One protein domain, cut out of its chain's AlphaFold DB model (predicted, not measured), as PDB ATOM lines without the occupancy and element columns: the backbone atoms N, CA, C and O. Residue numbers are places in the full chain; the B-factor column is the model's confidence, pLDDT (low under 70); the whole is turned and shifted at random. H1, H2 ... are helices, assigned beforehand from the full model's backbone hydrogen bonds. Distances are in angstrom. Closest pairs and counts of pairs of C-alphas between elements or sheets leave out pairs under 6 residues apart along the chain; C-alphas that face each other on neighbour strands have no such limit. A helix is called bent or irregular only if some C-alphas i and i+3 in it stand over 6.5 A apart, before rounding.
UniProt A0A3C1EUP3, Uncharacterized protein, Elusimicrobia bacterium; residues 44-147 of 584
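Overview. This is residues 44 to 147 of the 584 residues of an uncharacterized protein of Elusimicrobia bacterium (UniProt A0A3C1EUP3). A long straight helix, H2, makes the beam of this domain; H1 packs across it near its first end, and over its other half the chain folds back twice, with H3 alongside H2 and H4 alongside H3. The short H5 lies beside this zigzag, near H3 and H4, and a looped stretch, residues 52 to 74, lies at the H1 end. The printed part has 104 residues, with five named helices in the order H1 H2 H3 H4 H5 and no named strand; the class is all helix. The whole is loose, with a radius of gyration of the C-alphas of 16.9 A, and elongated, spanning 50 by 29 by 22 A.

Arrangement. Begin at H1, residues 44 to 51, and look on to H2, residues 75 to 101: they touch, H2 with residues 80 to 84 alone, and the closest C-alphas are those of Asp 45 and Ile 80, 6.7 A apart. Their lines are about perpendicular, at 75 degrees. Next find H3, residues 110 to 126, which touches H2 in a helical hairpin, at a shallow tilt of 19 degrees, opposite ways; the closest C-alphas, of Arg 88 and Leu 126, are 5.8 A apart. H4, residues 129 to 138, touches H3 in a second helical hairpin, at a shallow tilt of 29 degrees, opposite ways, with the C-alphas of Arg 117 and Tyr 138 closest at 6.4 A. H5, residues 141 to 147, is close to but not clearly touching H3, where the closest C-alphas, of Trp 124 and Met 147, are 7.0 A apart. H1 is apart from H3, H4 and H5, and H2 is apart from H4 and H5. In H1, H2 and H5 every O i to N i+4 pair is within hydrogen-bond range; in H3 it is 11 of 13 and in H4 4 of 6.

Along the chain. Find C-alpha 44 at (-25.390, -46.183, 23.006), where H1 begins. H2 runs 38.7 A from C-alpha 75 at (-31.200, -61.925, 27.853) to C-alpha 101. H3 is 24.6 A long, with a kink of 32 degrees near residue 120, and is irregular: C-alphas 122 and 125 are 8.2 A apart. H4, 15.3 A long, is irregular too, with C-alphas 134 and 137 at 7.2 A. H5 ends at C-alpha 147, at (-25.775, -37.718, 12.412).

Size, cuts and confidence. The two C-alphas farthest apart, of Asp 59 and Lys 106, are 52.0 A from each other. The link from H1 to H2 is long, 23 residues, and within it residues 55 to 56 pair antiparallel with residues 62 to 63. The printed part has no cut. Mean pLDDT of the printed part is 86.7, and residue 104 is under 70.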
ATOM      1  N   GLY A  44     -23.948 -46.379  23.173       74.56
ATOM      2  CA  GLY A  44     -25.390 -46.183  23.006       74.56
ATOM      3  C   GLY A  44     -26.241 -47.099  23.890       74.56
ATOM      4  O   GLY A  44     -27.284 -46.674  24.389       74.56
ATOM      5  N   ASP A  45     -25.787 -48.327  24.129       82.69
ATOM      6  CA  ASP A  45     -26.543 -49.332  24.879       82.69
ATOM      7  C   ASP A  45     -26.394 -49.129  26.392       82.69
ATOM      8  O   ASP A  45     -27.350 -49.318  27.146       82.69
ATOM      9  N   SER A  46     -25.237 -48.642  26.850       81.75
ATOM     10  CA  SER A  46     -25.044 -48.248  28.251       81.75
ATOM     11  C   SER A  46     -25.925 -47.050  28.632       81.75
ATOM     12  O   SER A  46     -26.557 -47.054  29.694       81.75
ATOM     13  N   LEU A  47     -26.052 -46.062  27.738       83.69
ATOM     14  CA  LEU A  47     -26.967 -44.934  27.913       83.69
ATOM     15  C   LEU A  47     -28.422 -45.418  28.009       83.69
ATOM     16  O   LEU A  47     -29.137 -45.009  28.923       83.69
ATOM     17  N   LEU A  48     -28.843 -46.321  27.120       85.38
ATOM     18  CA  LEU A  48     -30.180 -46.921  27.120       85.38
ATOM     19  C   LEU A  48     -30.513 -47.630  28.434       85.38
ATOM     20  O   LEU A  48     -31.572 -47.392  29.021       85.38
ATOM     21  N   LEU A  49     -29.594 -48.468  28.915       87.88
ATOM     22  CA  LEU A  49     -29.734 -49.171  30.188       87.88
ATOM     23  C   LEU A  49     -29.872 -48.177  31.348       87.88
ATOM     24  O   LEU A  49     -30.787 -48.307  32.163       87.88
ATOM     25  N   SER A  50     -29.041 -47.129  31.373       86.94
ATOM     26  CA  SER A  50     -29.101 -46.095  32.414       86.94
ATOM     27  C   SER A  50     -30.426 -45.318  32.405       86.94
ATOM     28  O   SER A  50     -31.029 -45.105  33.459       86.94
ATOM     29  N   GLN A  51     -30.944 -44.961  31.223       86.56
ATOM     30  CA  GLN A  51     -32.222 -44.258  31.072       86.56
ATOM     31  C   GLN A  51     -33.406 -45.119  31.523       86.56
ATOM     32  O   GLN A  51     -34.357 -44.609  32.119       86.56
ATOM     33  N   ALA A  52     -33.330 -46.428  31.285       87.31
ATOM     34  CA  ALA A  52     -34.306 -47.407  31.748       87.31
ATOM     35  C   ALA A  52     -34.101 -47.836  33.214       87.31
ATOM     36  O   ALA A  52     -34.809 -48.718  33.693       87.31
ATOM     37  N   ARG A  53     -33.185 -47.175  33.942       90.50
ATOM     38  CA  ARG A  53     -32.857 -47.406  35.359       90.50
ATOM     39  C   ARG A  53     -32.235 -48.774  35.666       90.50
ATOM     40  O   ARG A  53     -32.253 -49.191  36.822       90.50
ATOM     41  N   TYR A  54     -31.652 -49.447  34.677       88.88
ATOM     42  CA  TYR A  54     -30.818 -50.622  34.933       88.88
ATOM     43  C   TYR A  54     -29.533 -50.177  35.628       88.88
ATOM     44  O   TYR A  54     -28.873 -49.226  35.201       88.88
ATOM     45  N   GLN A  55     -29.191 -50.846  36.726       87.75
ATOM     46  CA  GLN A  55     -27.999 -50.507  37.497       87.75
ATOM     47  C   GLN A  55     -26.827 -51.337  36.993       87.75
ATOM     48  O   GLN A  55     -26.827 -52.558  37.135       87.75
ATOM     49  N   VAL A  56     -25.823 -50.672  36.423       85.50
ATOM     50  CA  VAL A  56     -24.536 -51.301  36.112       85.50
ATOM     51  C   VAL A  56     -23.667 -51.196  37.359       85.50
ATOM     52  O   VAL A  56     -23.247 -50.105  37.747       85.50
ATOM     53  N   ARG A  57     -23.451 -52.319  38.043       85.12
ATOM     54  CA  ARG A  57     -22.624 -52.373  39.252       85.12
ATOM     55  C   ARG A  57     -21.142 -52.193  38.924       85.12
ATOM     56  O   ARG A  57     -20.690 -52.359  37.792       85.12
ATOM     57  N   THR A  58     -20.351 -51.899  39.955       78.50
ATOM     58  CA  THR A  58     -18.890 -51.745  39.855       78.50
ATOM     59  C   THR A  58     -18.171 -53.021  39.426       78.50
ATOM     60  O   THR A  58     -17.016 -52.953  39.018       78.50
ATOM     61  N   ASP A  59     -18.810 -54.181  39.520       76.88
ATOM     62  CA  ASP A  59     -18.311 -55.468  39.028       76.88
ATOM     63  C   ASP A  59     -18.627 -55.708  37.538       76.88
ATOM     64  O   ASP A  59     -18.132 -56.680  36.979       76.88
ATOM     65  N   GLY A  60     -19.378 -54.808  36.891       75.38
ATOM     66  CA  GLY A  60     -19.824 -54.916  35.502       75.38
ATOM     67  C   GLY A  60     -21.161 -55.640  35.326       75.38
ATOM     68  O   GLY A  60     -21.617 -55.766  34.193       75.38
ATOM     69  N   THR A  61     -21.807 -56.098  36.403       84.69
ATOM     70  CA  THR A  61     -23.109 -56.772  36.308       84.69
ATOM     71  C   THR A  61     -24.243 -55.776  36.084       84.69
ATOM     72  O   THR A  61     -24.302 -54.720  36.719       84.69
ATOM     73  N   VAL A  62     -25.152 -56.106  35.164       86.44
ATOM     74  CA  VAL A  62     -26.352 -55.310  34.880       86.44
ATOM     75  C   VAL A  62     -27.510 -55.877  35.692       86.44
ATOM     76  O   VAL A  62     -27.845 -57.050  35.542       86.44
ATOM     77  N   LEU A  63     -28.120 -55.059  36.548       89.25
ATOM     78  CA  LEU A  63     -29.287 -55.443  37.338       89.25
ATOM     79  C   LEU A  63     -30.574 -54.867  36.760       89.25
ATOM     80  O   LEU A  63     -30.651 -53.674  36.450       89.25
ATOM     81  N   ASP A  64     -31.598 -55.711  36.700       88.31
ATOM     82  CA  ASP A  64     -32.959 -55.311  36.359       88.31
ATOM     83  C   ASP A  64     -33.582 -54.475  37.496       88.31
ATOM     84  O   ASP A  64     -33.581 -54.916  38.651       88.31
ATOM     85  N   PRO A  65     -34.133 -53.277  37.209       88.75
ATOM     86  CA  PRO A  65     -34.747 -52.417  38.222       88.75
ATOM     87  C   PRO A  65     -35.979 -53.027  38.897       88.75
ATOM     88  O   PRO A  65     -36.327 -52.618  40.002       88.75
ATOM     89  N   SER A  66     -36.670 -53.951  38.230       87.25
ATOM     90  CA  SER A  66     -37.931 -54.512  38.713       87.25
ATOM     91  C   SER A  66     -37.726 -55.738  39.598       87.25
ATOM     92  O   SER A  66     -38.358 -55.861  40.645       87.25
ATOM     93  N   THR A  67     -36.810 -56.623  39.207       88.00
ATOM     94  CA  THR A  67     -36.541 -57.875  39.923       88.00
ATOM     95  C   THR A  67     -35.310 -57.807  40.822       88.00
ATOM     96  O   THR A  67     -35.149 -58.657  41.697       88.00
ATOM     97  N   GLY A  68     -34.420 -56.830  40.611       87.19
ATOM     98  CA  GLY A  68     -33.125 -56.735  41.291       87.19
ATOM     99  C   GLY A  68     -32.150 -57.861  40.929       87.19
ATOM    100  O   GLY A  68     -31.091 -57.972  41.550       87.19
ATOM    101  N   LYS A  69     -32.500 -58.714  39.958       90.25
ATOM    102  CA  LYS A  69     -31.695 -59.859  39.526       90.25
ATOM    103  C   LYS A  69     -30.684 -59.441  38.452       90.25
ATOM    104  O   LYS A  69     -30.954 -58.500  37.699       90.25
ATOM    105  N   PRO A  70     -29.524 -60.119  38.375       88.31
ATOM    106  CA  PRO A  70     -28.577 -59.886  37.299       88.31
ATOM    107  C   PRO A  70     -29.133 -60.411  35.977       88.31
ATOM    108  O   PRO A  70     -29.632 -61.532  35.914       88.31
ATOM    109  N   VAL A  71     -29.034 -59.588  34.936       86.88
ATOM    110  CA  VAL A  71     -29.443 -59.934  33.573       86.88
ATOM    111  C   VAL A  71     -28.443 -60.939  33.001       86.88
ATOM    112  O   VAL A  71     -27.224 -60.735  33.080       86.88
ATOM    113  N   SER A  72     -28.956 -62.042  32.457       85.50
ATOM    114  CA  SER A  72     -28.118 -63.085  31.865       85.50
ATOM    115  C   SER A  72     -27.517 -62.633  30.531       85.50
ATOM    116  O   SER A  72     -27.976 -61.675  29.899       85.50
ATOM    117  N   ARG A  73     -26.466 -63.329  30.079       80.25
ATOM    118  CA  ARG A  73     -25.816 -63.001  28.803       80.25
ATOM    119  C   ARG A  73     -26.716 -63.192  27.594       80.25
ATOM    120  O   ARG A  73     -26.629 -62.419  26.645       80.25
ATOM    121  N   GLU A  74     -27.601 -64.174  27.666       82.06
ATOM    122  CA  GLU A  74     -28.575 -64.454  26.616       82.06
ATOM    123  C   GLU A  74     -29.714 -63.436  26.593       82.06
ATOM    124  O   GLU A  74     -30.213 -63.107  25.523       82.06
ATOM    125  N   GLU A  75     -30.106 -62.894  27.749       84.94
ATOM    126  CA  GLU A  75     -31.200 -61.925  27.853       84.94
ATOM    127  C   GLU A  75     -30.805 -60.520  27.394       84.94
ATOM    128  O   GLU A  75     -31.659 -59.773  26.909       84.94
ATOM    129  N   LEU A  76     -29.531 -60.139  27.532       84.00
ATOM    130  CA  LEU A  76     -29.088 -58.768  27.267       84.00
ATOM    131  C   LEU A  76     -29.385 -58.291  25.827       84.00
ATOM    132  O   LEU A  76     -29.920 -57.188  25.698       84.00
ATOM    133  N   PRO A  77     -29.118 -59.056  24.748       83.31
ATOM    134  CA  PRO A  77     -29.456 -58.625  23.389       83.31
ATOM    135  C   PRO A  77     -30.957 -58.363  23.203       83.31
ATOM    136  O   PRO A  77     -31.336 -57.326  22.655       83.31
ATOM    137  N   PHE A  78     -31.820 -59.247  23.722       84.75
ATOM    138  CA  PHE A  78     -33.277 -59.071  23.661       84.75
ATOM    139  C   PHE A  78     -33.734 -57.867  24.481       84.75
ATOM    140  O   PHE A  78     -34.621 -57.119  24.063       84.75
ATOM    141  N   LEU A  79     -33.113 -57.651  25.643       87.62
ATOM    142  CA  LEU A  79     -33.382 -56.500  26.486       87.62
ATOM    143  C   LEU A  79     -33.013 -55.195  25.772       87.62
ATOM    144  O   LEU A  79     -33.839 -54.286  25.712       87.62
ATOM    145  N   ILE A  80     -31.811 -55.106  25.198       87.44
ATOM    146  CA  ILE A  80     -31.355 -53.928  24.448       87.44
ATOM    147  C   ILE A  80     -32.287 -53.673  23.263       87.44
ATOM    148  O   ILE A  80     -32.765 -52.551  23.100       87.44
ATOM    149  N   GLN A  81     -32.628 -54.706  22.489       85.88
ATOM    150  CA  GLN A  81     -33.562 -54.587  21.370       85.88
ATOM    151  C   GLN A  81     -34.935 -54.069  21.826       85.88
ATOM    152  O   GLN A  81     -35.516 -53.189  21.187       85.88
ATOM    153  N   ARG A  82     -35.443 -54.558  22.964       85.69
ATOM    154  CA  ARG A  82     -36.699 -54.090  23.563       85.69
ATOM    155  C   ARG A  82     -36.613 -52.638  24.040       85.69
ATOM    156  O   ARG A  82     -37.574 -51.886  23.895       85.69
ATOM    157  N   LEU A  83     -35.488 -52.217  24.614       89.19
ATOM    158  CA  LEU A  83     -35.282 -50.826  25.027       89.19
ATOM    159  C   LEU A  83     -35.199 -49.890  23.816       89.19
ATOM    160  O   LEU A  83     -35.852 -48.846  23.807       89.19
ATOM    161  N   GLN A  84     -34.479 -50.296  22.770       89.00
ATOM    162  CA  GLN A  84     -34.386 -49.572  21.503       89.00
ATOM    163  C   GLN A  84     -35.757 -49.437  20.827       89.00
ATOM    164  O   GLN A  84     -36.121 -48.343  20.389       89.00
ATOM    165  N   SER A  85     -36.556 -50.511  20.778       82.31
ATOM    166  CA  SER A  85     -37.899 -50.479  20.185       82.31
ATOM    167  C   SER A  85     -38.860 -49.593  20.983       82.31
ATOM    168  O   SER A  85     -39.587 -48.794  20.392       82.31
ATOM    169  N   ASN A  86     -38.801 -49.642  22.316       86.56
ATOM    170  CA  ASN A  86     -39.581 -48.762  23.186       86.56
ATOM    171  C   ASN A  86     -39.182 -47.289  23.032       86.56
ATOM    172  O   ASN A  86     -40.057 -46.424  22.965       86.56
ATOM    173  N   GLN A  87     -37.883 -46.982  22.945       90.81
ATOM    174  CA  GLN A  87     -37.414 -45.615  22.715       90.81
ATOM    175  C   GLN A  87     -37.848 -45.111  21.332       90.81
ATOM    176  O   GLN A  87     -38.381 -44.005  21.226       90.81
ATOM    177  N   ARG A  88     -37.712 -45.942  20.289       89.62
ATOM    178  CA  ARG A  88     -38.211 -45.642  18.940       89.62
ATOM    179  C   ARG A  88     -39.709 -45.349  18.962       89.62
ATOM    180  O   ARG A  88     -40.133 -44.331  18.422       89.62
ATOM    181  N   LEU A  89     -40.507 -46.205  19.603       86.88
ATOM    182  CA  LEU A  89     -41.955 -46.027  19.715       86.88
ATOM    183  C   LEU A  89     -42.305 -44.731  20.453       86.88
ATOM    184  O   LEU A  89     -43.137 -43.963  19.978       86.88
ATOM    185  N   LYS A  90     -41.636 -44.446  21.575       90.50
ATOM    186  CA  LYS A  90     -41.818 -43.202  22.333       90.50
ATOM    187  C   LYS A  90     -41.524 -41.972  21.472       90.50
ATOM    188  O   LYS A  90     -42.325 -41.041  21.464       90.50
ATOM    189  N   ALA A  91     -40.420 -41.982  20.726       90.94
ATOM    190  CA  ALA A  91     -40.054 -40.889  19.832       90.94
ATOM    191  C   ALA A  91     -41.088 -40.707  18.706       90.94
ATOM    192  O   ALA A  91     -41.534 -39.588  18.458       90.94
ATOM    193  N   LEU A  92     -41.539 -41.798  18.077       88.75
ATOM    194  CA  LEU A  92     -42.584 -41.753  17.048       88.75
ATOM    195  C   LEU A  92     -43.911 -41.216  17.594       88.75
ATOM    196  O   LEU A  92     -44.557 -40.412  16.928       88.75
ATOM    197  N   LEU A  93     -44.305 -41.603  18.810       85.69
ATOM    198  CA  LEU A  93     -45.506 -41.084  19.466       85.69
ATOM    199  C   LEU A  93     -45.389 -39.588  19.776       85.69
ATOM    200  O   LEU A  93     -46.340 -38.848  19.539       85.69
ATOM    201  N   GLN A  94     -44.232 -39.125  20.259       90.81
ATOM    202  CA  GLN A  94     -43.988 -37.699  20.502       90.81
ATOM    203  C   GLN A  94     -44.052 -36.884  19.205       90.81
ATOM    204  O   GLN A  94     -44.710 -35.846  19.168       90.81
ATOM    205  N   LEU A  95     -43.434 -37.378  18.129       89.50
ATOM    206  CA  LEU A  95     -43.501 -36.749  16.807       89.50
ATOM    207  C   LEU A  95     -44.938 -36.705  16.286       89.50
ATOM    208  O   LEU A  95     -45.395 -35.665  15.824       89.50
ATOM    209  N   ASN A  96     -45.677 -37.808  16.419       84.44
ATOM    210  CA  ASN A  96     -47.078 -37.894  16.017       84.44
ATOM    211  C   ASN A  96     -47.955 -36.906  16.807       84.44
ATOM    212  O   ASN A  96     -48.810 -36.238  16.233       84.44
ATOM    213  N   LEU A  97     -47.700 -36.746  18.108       84.94
ATOM    214  CA  LEU A  97     -48.419 -35.806  18.963       84.94
ATOM    215  C   LEU A  97     -48.172 -34.348  18.546       84.94
ATOM    216  O   LEU A  97     -49.142 -33.606  18.401       84.94
ATOM    217  N   ILE A  98     -46.921 -33.963  18.271       87.31
ATOM    218  CA  ILE A  98     -46.585 -32.620  17.762       87.31
ATOM    219  C   ILE A  98     -47.245 -32.386  16.397       87.31
ATOM    220  O   ILE A  98     -47.935 -31.388  16.192       87.31
ATOM    221  N   LEU A  99     -47.101 -33.338  15.473       83.38
ATOM    222  CA  LEU A  99     -47.663 -33.225  14.127       83.38
ATOM    223  C   LEU A  99     -49.198 -33.168  14.135       83.38
ATOM    224  O   LEU A  99     -49.776 -32.449  13.324       83.38
ATOM    225  N   ASN A 100     -49.863 -33.861  15.061       75.81
ATOM    226  CA  ASN A 100     -51.320 -33.821  15.199       75.81
ATOM    227  C   ASN A 100     -51.848 -32.552  15.868       75.81
ATOM    228  O   ASN A 100     -52.976 -32.157  15.571       75.81
ATOM    229  N   GLN A 101     -51.088 -31.966  16.798       80.12
ATOM    230  CA  GLN A 101     -51.430 -30.684  17.420       80.12
ATOM    231  C   GLN A 101     -51.267 -29.535  16.425       80.12
ATOM    232  O   GLN A 101     -52.102 -28.629  16.376       80.12
ATOM    233  N   SER A 102     -50.240 -29.614  15.580       74.25
ATOM    234  CA  SER A 102     -50.066 -28.697  14.463       74.25
ATOM    235  C   SER A 102     -51.141 -28.925  13.386       74.25
ATOM    236  O   SER A 102     -51.649 -30.034  13.205       74.25
ATOM    237  N   ARG A 103     -51.489 -27.895  12.600       72.62
ATOM    238  CA  ARG A 103     -52.428 -28.012  11.457       72.62
ATOM    239  C   ARG A 103     -51.810 -28.759  10.249       72.62
ATOM    240  O   ARG A 103     -52.154 -28.472   9.104       72.62
ATOM    241  N   GLY A 104     -50.898 -29.702  10.498       68.69
ATOM    242  CA  GLY A 104     -50.084 -30.423   9.517       68.69
ATOM    243  C   GLY A 104     -48.691 -29.813   9.306       68.69
ATOM    244  O   GLY A 104     -48.429 -28.678   9.699       68.69
ATOM    245  N   GLU A 105     -47.804 -30.549   8.622       72.06
ATOM    246  CA  GLU A 105     -46.385 -30.175   8.420       72.06
ATOM    247  C   GLU A 105     -46.174 -28.784   7.820       72.06
ATOM    248  O   GLU A 105     -45.231 -28.074   8.170       72.06
ATOM    249  N   LYS A 106     -47.078 -28.362   6.931       78.50
ATOM    250  CA  LYS A 106     -46.993 -27.056   6.262       78.50
ATOM    251  C   LYS A 106     -47.168 -25.877   7.226       78.50
ATOM    252  O   LYS A 106     -46.778 -24.764   6.886       78.50
ATOM    253  N   HIS A 107     -47.726 -26.111   8.415       82.56
ATOM    254  CA  HIS A 107     -48.092 -25.075   9.381       82.56
ATOM    255  C   HIS A 107     -47.404 -25.238  10.745       82.56
ATOM    256  O   HIS A 107     -47.910 -24.736  11.744       82.56
ATOM    257  N   LEU A 108     -46.250 -25.912  10.790       87.50
ATOM    258  CA  LEU A 108     -45.453 -26.045  12.011       87.50
ATOM    259  C   LEU A 108     -44.849 -24.704  12.440       87.50
ATOM    260  O   LEU A 108     -44.150 -24.049  11.657       87.50
ATOM    261  N   THR A 109     -45.068 -24.343  13.703       91.44
ATOM    262  CA  THR A 109     -44.421 -23.200  14.354       91.44
ATOM    263  C   THR A 109     -42.910 -23.439  14.508       91.44
ATOM    264  O   THR A 109     -42.461 -24.589  14.535       91.44
ATOM    265  N   PRO A 110     -42.081 -22.383  14.637       92.81
ATOM    266  CA  PRO A 110     -40.638 -22.544  14.836       92.81
ATOM    267  C   PRO A 110     -40.278 -23.413  16.054       92.81
ATOM    268  O   PRO A 110     -39.387 -24.253  15.960       92.81
ATOM    269  N   ALA A 111     -41.024 -23.276  17.155       94.12
ATOM    270  CA  ALA A 111     -40.825 -24.062  18.375       94.12
ATOM    271  C   ALA A 111     -41.146 -25.556  18.180       94.12
ATOM    272  O   ALA A 111     -40.425 -26.430  18.671       94.12
ATOM    273  N   GLU A 112     -42.200 -25.875  17.424       92.19
ATOM    274  CA  GLU A 112     -42.535 -27.261  17.072       92.19
ATOM    275  C   GLU A 112     -41.479 -27.868  16.144       92.19
ATOM    276  O   GLU A 112     -41.088 -29.017  16.335       92.19
ATOM    277  N   ARG A 113     -40.960 -27.093  15.178       92.88
ATOM    278  CA  ARG A 113     -39.865 -27.543  14.300       92.88
ATOM    279  C   ARG A 113     -38.600 -27.859  15.086       92.88
ATOM    280  O   ARG A 113     -37.970 -28.877  14.821       92.88
ATOM    281  N   GLU A 114     -38.241 -27.022  16.054       93.62
ATOM    282  CA  GLU A 114     -37.089 -27.267  16.921       93.62
ATOM    283  C   GLU A 114     -37.296 -28.506  17.802       93.62
ATOM    284  O   GLU A 114     -36.390 -29.327  17.940       93.62
ATOM    285  N   SER A 115     -38.516 -28.710  18.307       94.44
ATOM    286  CA  SER A 115     -38.877 -29.911  19.066       94.44
ATOM    287  C   SER A 115     -38.774 -31.182  18.214       94.44
ATOM    288  O   SER A 115     -38.173 -32.163  18.650       94.44
ATOM    289  N   ILE A 116     -39.290 -31.155  16.977       93.25
ATOM    290  CA  ILE A 116     -39.148 -32.250  16.005       93.25
ATOM    291  C   ILE A 116     -37.669 -32.516  15.730       93.25
ATOM    292  O   ILE A 116     -37.219 -33.654  15.841       93.25
ATOM    293  N   ARG A 117     -36.896 -31.469  15.425       94.69
ATOM    294  CA  ARG A 117     -35.463 -31.565  15.140       94.69
ATOM    295  C   ARG A 117     -34.702 -32.189  16.310       94.69
ATOM    296  O   ARG A 117     -33.895 -33.091  16.096       94.69
ATOM    297  N   LYS A 118     -35.000 -31.772  17.542       95.50
ATOM    298  CA  LYS A 118     -34.414 -32.333  18.763       95.50
ATOM    299  C   LYS A 118     -34.731 -33.822  18.900       95.50
ATOM    300  O   LYS A 118     -33.801 -34.626  18.927       95.50
ATOM    301  N   ILE A 119     -36.013 -34.196  18.888       93.69
ATOM    302  CA  ILE A 119     -36.446 -35.598  19.022       93.69
ATOM    303  C   ILE A 119     -35.815 -36.461  17.927       93.69
ATOM    304  O   ILE A 119     -35.319 -37.553  18.206       93.69
ATOM    305  N   VAL A 120     -35.801 -35.977  16.684       93.88
ATOM    306  CA  VAL A 120     -35.254 -36.741  15.565       93.88
ATOM    307  C   VAL A 120     -33.740 -36.895  15.667       93.88
ATOM    308  O   VAL A 120     -33.239 -37.991  15.429       93.88
ATOM    309  N   SER A 121     -33.020 -35.853  16.085       92.69
ATOM    310  CA  SER A 121     -31.567 -35.922  16.267       92.69
ATOM    311  C   SER A 121     -31.150 -36.891  17.376       92.69
ATOM    312  O   SER A 121     -30.226 -37.680  17.187       92.69
ATOM    313  N   GLU A 122     -31.879 -36.908  18.496       90.94
ATOM    314  CA  GLU A 122     -31.610 -37.797  19.633       90.94
ATOM    315  C   GLU A 122     -31.867 -39.273  19.287       90.94
ATOM    316  O   GLU A 122     -31.215 -40.163  19.829       90.94
ATOM    317  N   ASN A 123     -32.793 -39.542  18.361       93.38
ATOM    318  CA  ASN A 123     -33.252 -40.893  18.030       93.38
ATOM    319  C   ASN A 123     -32.872 -41.342  16.605       93.38
ATOM    320  O   ASN A 123     -33.343 -42.384  16.148       93.38
ATOM    321  N   TRP A 124     -31.999 -40.604  15.905       92.19
ATOM    322  CA  TRP A 124     -31.686 -40.830  14.485       92.19
ATOM    323  C   TRP A 124     -31.266 -42.275  14.184       92.19
ATOM    324  O   TRP A 124     -31.752 -42.884  13.229       92.19
ATOM    325  N   ARG A 125     -30.422 -42.862  15.047       86.44
ATOM    326  CA  ARG A 125     -29.926 -44.244  14.907       86.44
ATOM    327  C   ARG A 125     -31.037 -45.294  14.971       86.44
ATOM    328  O   ARG A 125     -30.912 -46.334  14.336       86.44
ATOM    329  N   LEU A 126     -32.102 -45.021  15.725       86.75
ATOM    330  CA  LEU A 126     -33.197 -45.959  15.982       86.75
ATOM    331  C   LEU A 126     -34.253 -45.950  14.874       86.75
ATOM    332  O   LEU A 126     -35.065 -46.867  14.776       86.75
ATOM    333  N   PHE A 127     -34.268 -44.912  14.039       88.19
ATOM    334  CA  PHE A 127     -35.218 -44.800  12.943       88.19
ATOM    335  C   PHE A 127     -34.803 -45.615  11.724       88.19
ATOM    336  O   PHE A 127     -33.617 -45.705  11.397       88.19
ATOM    337  N   SER A 128     -35.806 -46.166  11.031       84.62
ATOM    338  CA  SER A 128     -35.619 -46.853   9.755       84.62
ATOM    339  C   SER A 128     -35.211 -45.866   8.663       84.62
ATOM    340  O   SER A 128     -35.399 -44.650   8.784       84.62
ATOM    341  N   HIS A 129     -34.676 -46.390   7.561       84.19
ATOM    342  CA  HIS A 129     -34.284 -45.577   6.412       84.19
ATOM    343  C   HIS A 129     -35.437 -44.696   5.894       84.19
ATOM    344  O   HIS A 129     -35.225 -43.522   5.594       84.19
ATOM    345  N   GLN A 130     -36.663 -45.234   5.858       78.94
ATOM    346  CA  GLN A 130     -37.842 -44.491   5.413       78.94
ATOM    347  C   GLN A 130     -38.150 -43.310   6.342       78.94
ATOM    348  O   GLN A 130     -38.220 -42.176   5.883       78.94
ATOM    349  N   THR A 131     -38.208 -43.540   7.657       84.25
ATOM    350  CA  THR A 131     -38.448 -42.466   8.631       84.25
ATOM    351  C   THR A 131     -37.363 -41.385   8.566       84.25
ATOM    352  O   THR A 131     -37.665 -40.196   8.625       84.25
ATOM    353  N   ARG A 132     -36.091 -41.765   8.381       90.88
ATOM    354  CA  ARG A 132     -34.992 -40.798   8.198       90.88
ATOM    355  C   ARG A 132     -35.164 -39.954   6.933       90.88
ATOM    356  O   ARG A 132     -34.871 -38.761   6.953       90.88
ATOM    357  N   LYS A 133     -35.631 -40.556   5.835       88.75
ATOM    358  CA  LYS A 133     -35.891 -39.858   4.567       88.75
ATOM    359  C   LYS A 133     -36.957 -38.777   4.738       88.75
ATOM    360  O   LYS A 133     -36.743 -37.652   4.293       88.75
ATOM    361  N   ASP A 134     -38.043 -39.108   5.421       85.00
ATOM    362  CA  ASP A 134     -39.180 -38.215   5.649       85.00
ATOM    363  C   ASP A 134     -38.787 -36.987   6.498       85.00
ATOM    364  O   ASP A 134     -39.199 -35.866   6.209       85.00
ATOM    365  N   PHE A 135     -37.898 -37.156   7.489       90.12
ATOM    366  CA  PHE A 135     -37.425 -36.047   8.330       90.12
ATOM    367  C   PHE A 135     -36.195 -35.304   7.798       90.12
ATOM    368  O   PHE A 135     -35.761 -34.318   8.397       90.12
ATOM    369  N   ARG A 136     -35.629 -35.723   6.664       91.19
ATOM    370  CA  ARG A 136     -34.404 -35.123   6.117       91.19
ATOM    371  C   ARG A 136     -34.554 -33.623   5.841       91.19
ATOM    372  O   ARG A 136     -33.589 -32.884   5.990       91.19
ATOM    373  N   GLY A 137     -35.763 -33.175   5.492       88.44
ATOM    374  CA  GLY A 137     -36.070 -31.768   5.208       88.44
ATOM    375  C   GLY A 137     -35.978 -30.818   6.411       88.44
ATOM    376  O   GLY A 137     -35.971 -29.608   6.209       88.44
ATOM    377  N   TYR A 138     -35.891 -31.333   7.643       88.56
ATOM    378  CA  TYR A 138     -35.800 -30.520   8.866       88.56
ATOM    379  C   TYR A 138     -34.357 -30.189   9.286       88.56
ATOM    380  O   TYR A 138     -34.157 -29.409  10.220       88.56
ATOM    381  N   PHE A 139     -33.358 -30.767   8.614       92.25
ATOM    382  CA  PHE A 139     -31.945 -30.659   8.974       92.25
ATOM    383  C   PHE A 139     -31.121 -30.042   7.849       92.25
ATOM    384  O   PHE A 139     -31.423 -30.208   6.665       92.25
ATOM    385  N   SER A 140     -30.035 -29.367   8.216       91.75
ATOM    386  CA  SER A 140     -29.028 -28.951   7.242       91.75
ATOM    387  C   SER A 140     -28.197 -30.153   6.766       91.75
ATOM    388  O   SER A 140     -28.104 -31.181   7.441       91.75
ATOM    389  N   LEU A 141     -27.548 -30.035   5.602       90.00
ATOM    390  CA  LEU A 141     -26.664 -31.093   5.092       90.00
ATOM    391  C   LEU A 141     -25.524 -31.421   6.073       90.00
ATOM    392  O   LEU A 141     -25.215 -32.593   6.269       90.00
ATOM    393  N   GLN A 142     -24.968 -30.407   6.744       90.19
ATOM    394  CA  GLN A 142     -23.904 -30.581   7.740       90.19
ATOM    395  C   GLN A 142     -24.381 -31.380   8.963       90.19
ATOM    396  O   GLN A 142     -23.671 -32.256   9.453       90.19
ATOM    397  N   GLU A 143     -25.602 -31.122   9.434       89.31
ATOM    398  CA  GLU A 143     -26.205 -31.872  10.543       89.31
ATOM    399  C   GLU A 143     -26.468 -33.328  10.160       89.31
ATOM    400  O   GLU A 143     -26.191 -34.232  10.943       89.31
ATOM    401  N   LEU A 144     -26.958 -33.572   8.941       89.56
ATOM    402  CA  LEU A 144     -27.193 -34.928   8.441       89.56
ATOM    403  C   LEU A 144     -25.892 -35.726   8.324       89.56
ATOM    404  O   LEU A 144     -25.865 -36.903   8.678       89.56
ATOM    405  N   GLU A 145     -24.807 -35.103   7.862       86.25
ATOM    406  CA  GLU A 145     -23.487 -35.736   7.842       86.25
ATOM    407  C   GLU A 145     -22.998 -36.070   9.254       86.25
ATOM    408  O   GLU A 145     -22.536 -37.188   9.489       86.25
ATOM    409  N   ALA A 146     -23.156 -35.150  10.210       87.44
ATOM    410  CA  ALA A 146     -22.800 -35.394  11.606       87.44
ATOM    411  C   ALA A 146     -23.603 -36.561  12.210       87.44
ATOM    412  O   ALA A 146     -23.031 -37.429  12.869       87.44
ATOM    413  N   MET A 147     -24.907 -36.639  11.929       85.06
ATOM    414  CA  MET A 147     -25.775 -37.718  12.412       85.06
ATOM    415  C   MET A 147     -25.531 -39.069  11.721       85.06
ATOM    416  O   MET A 147     -25.838 -40.107  12.302       85.06
TER     417      MET A 147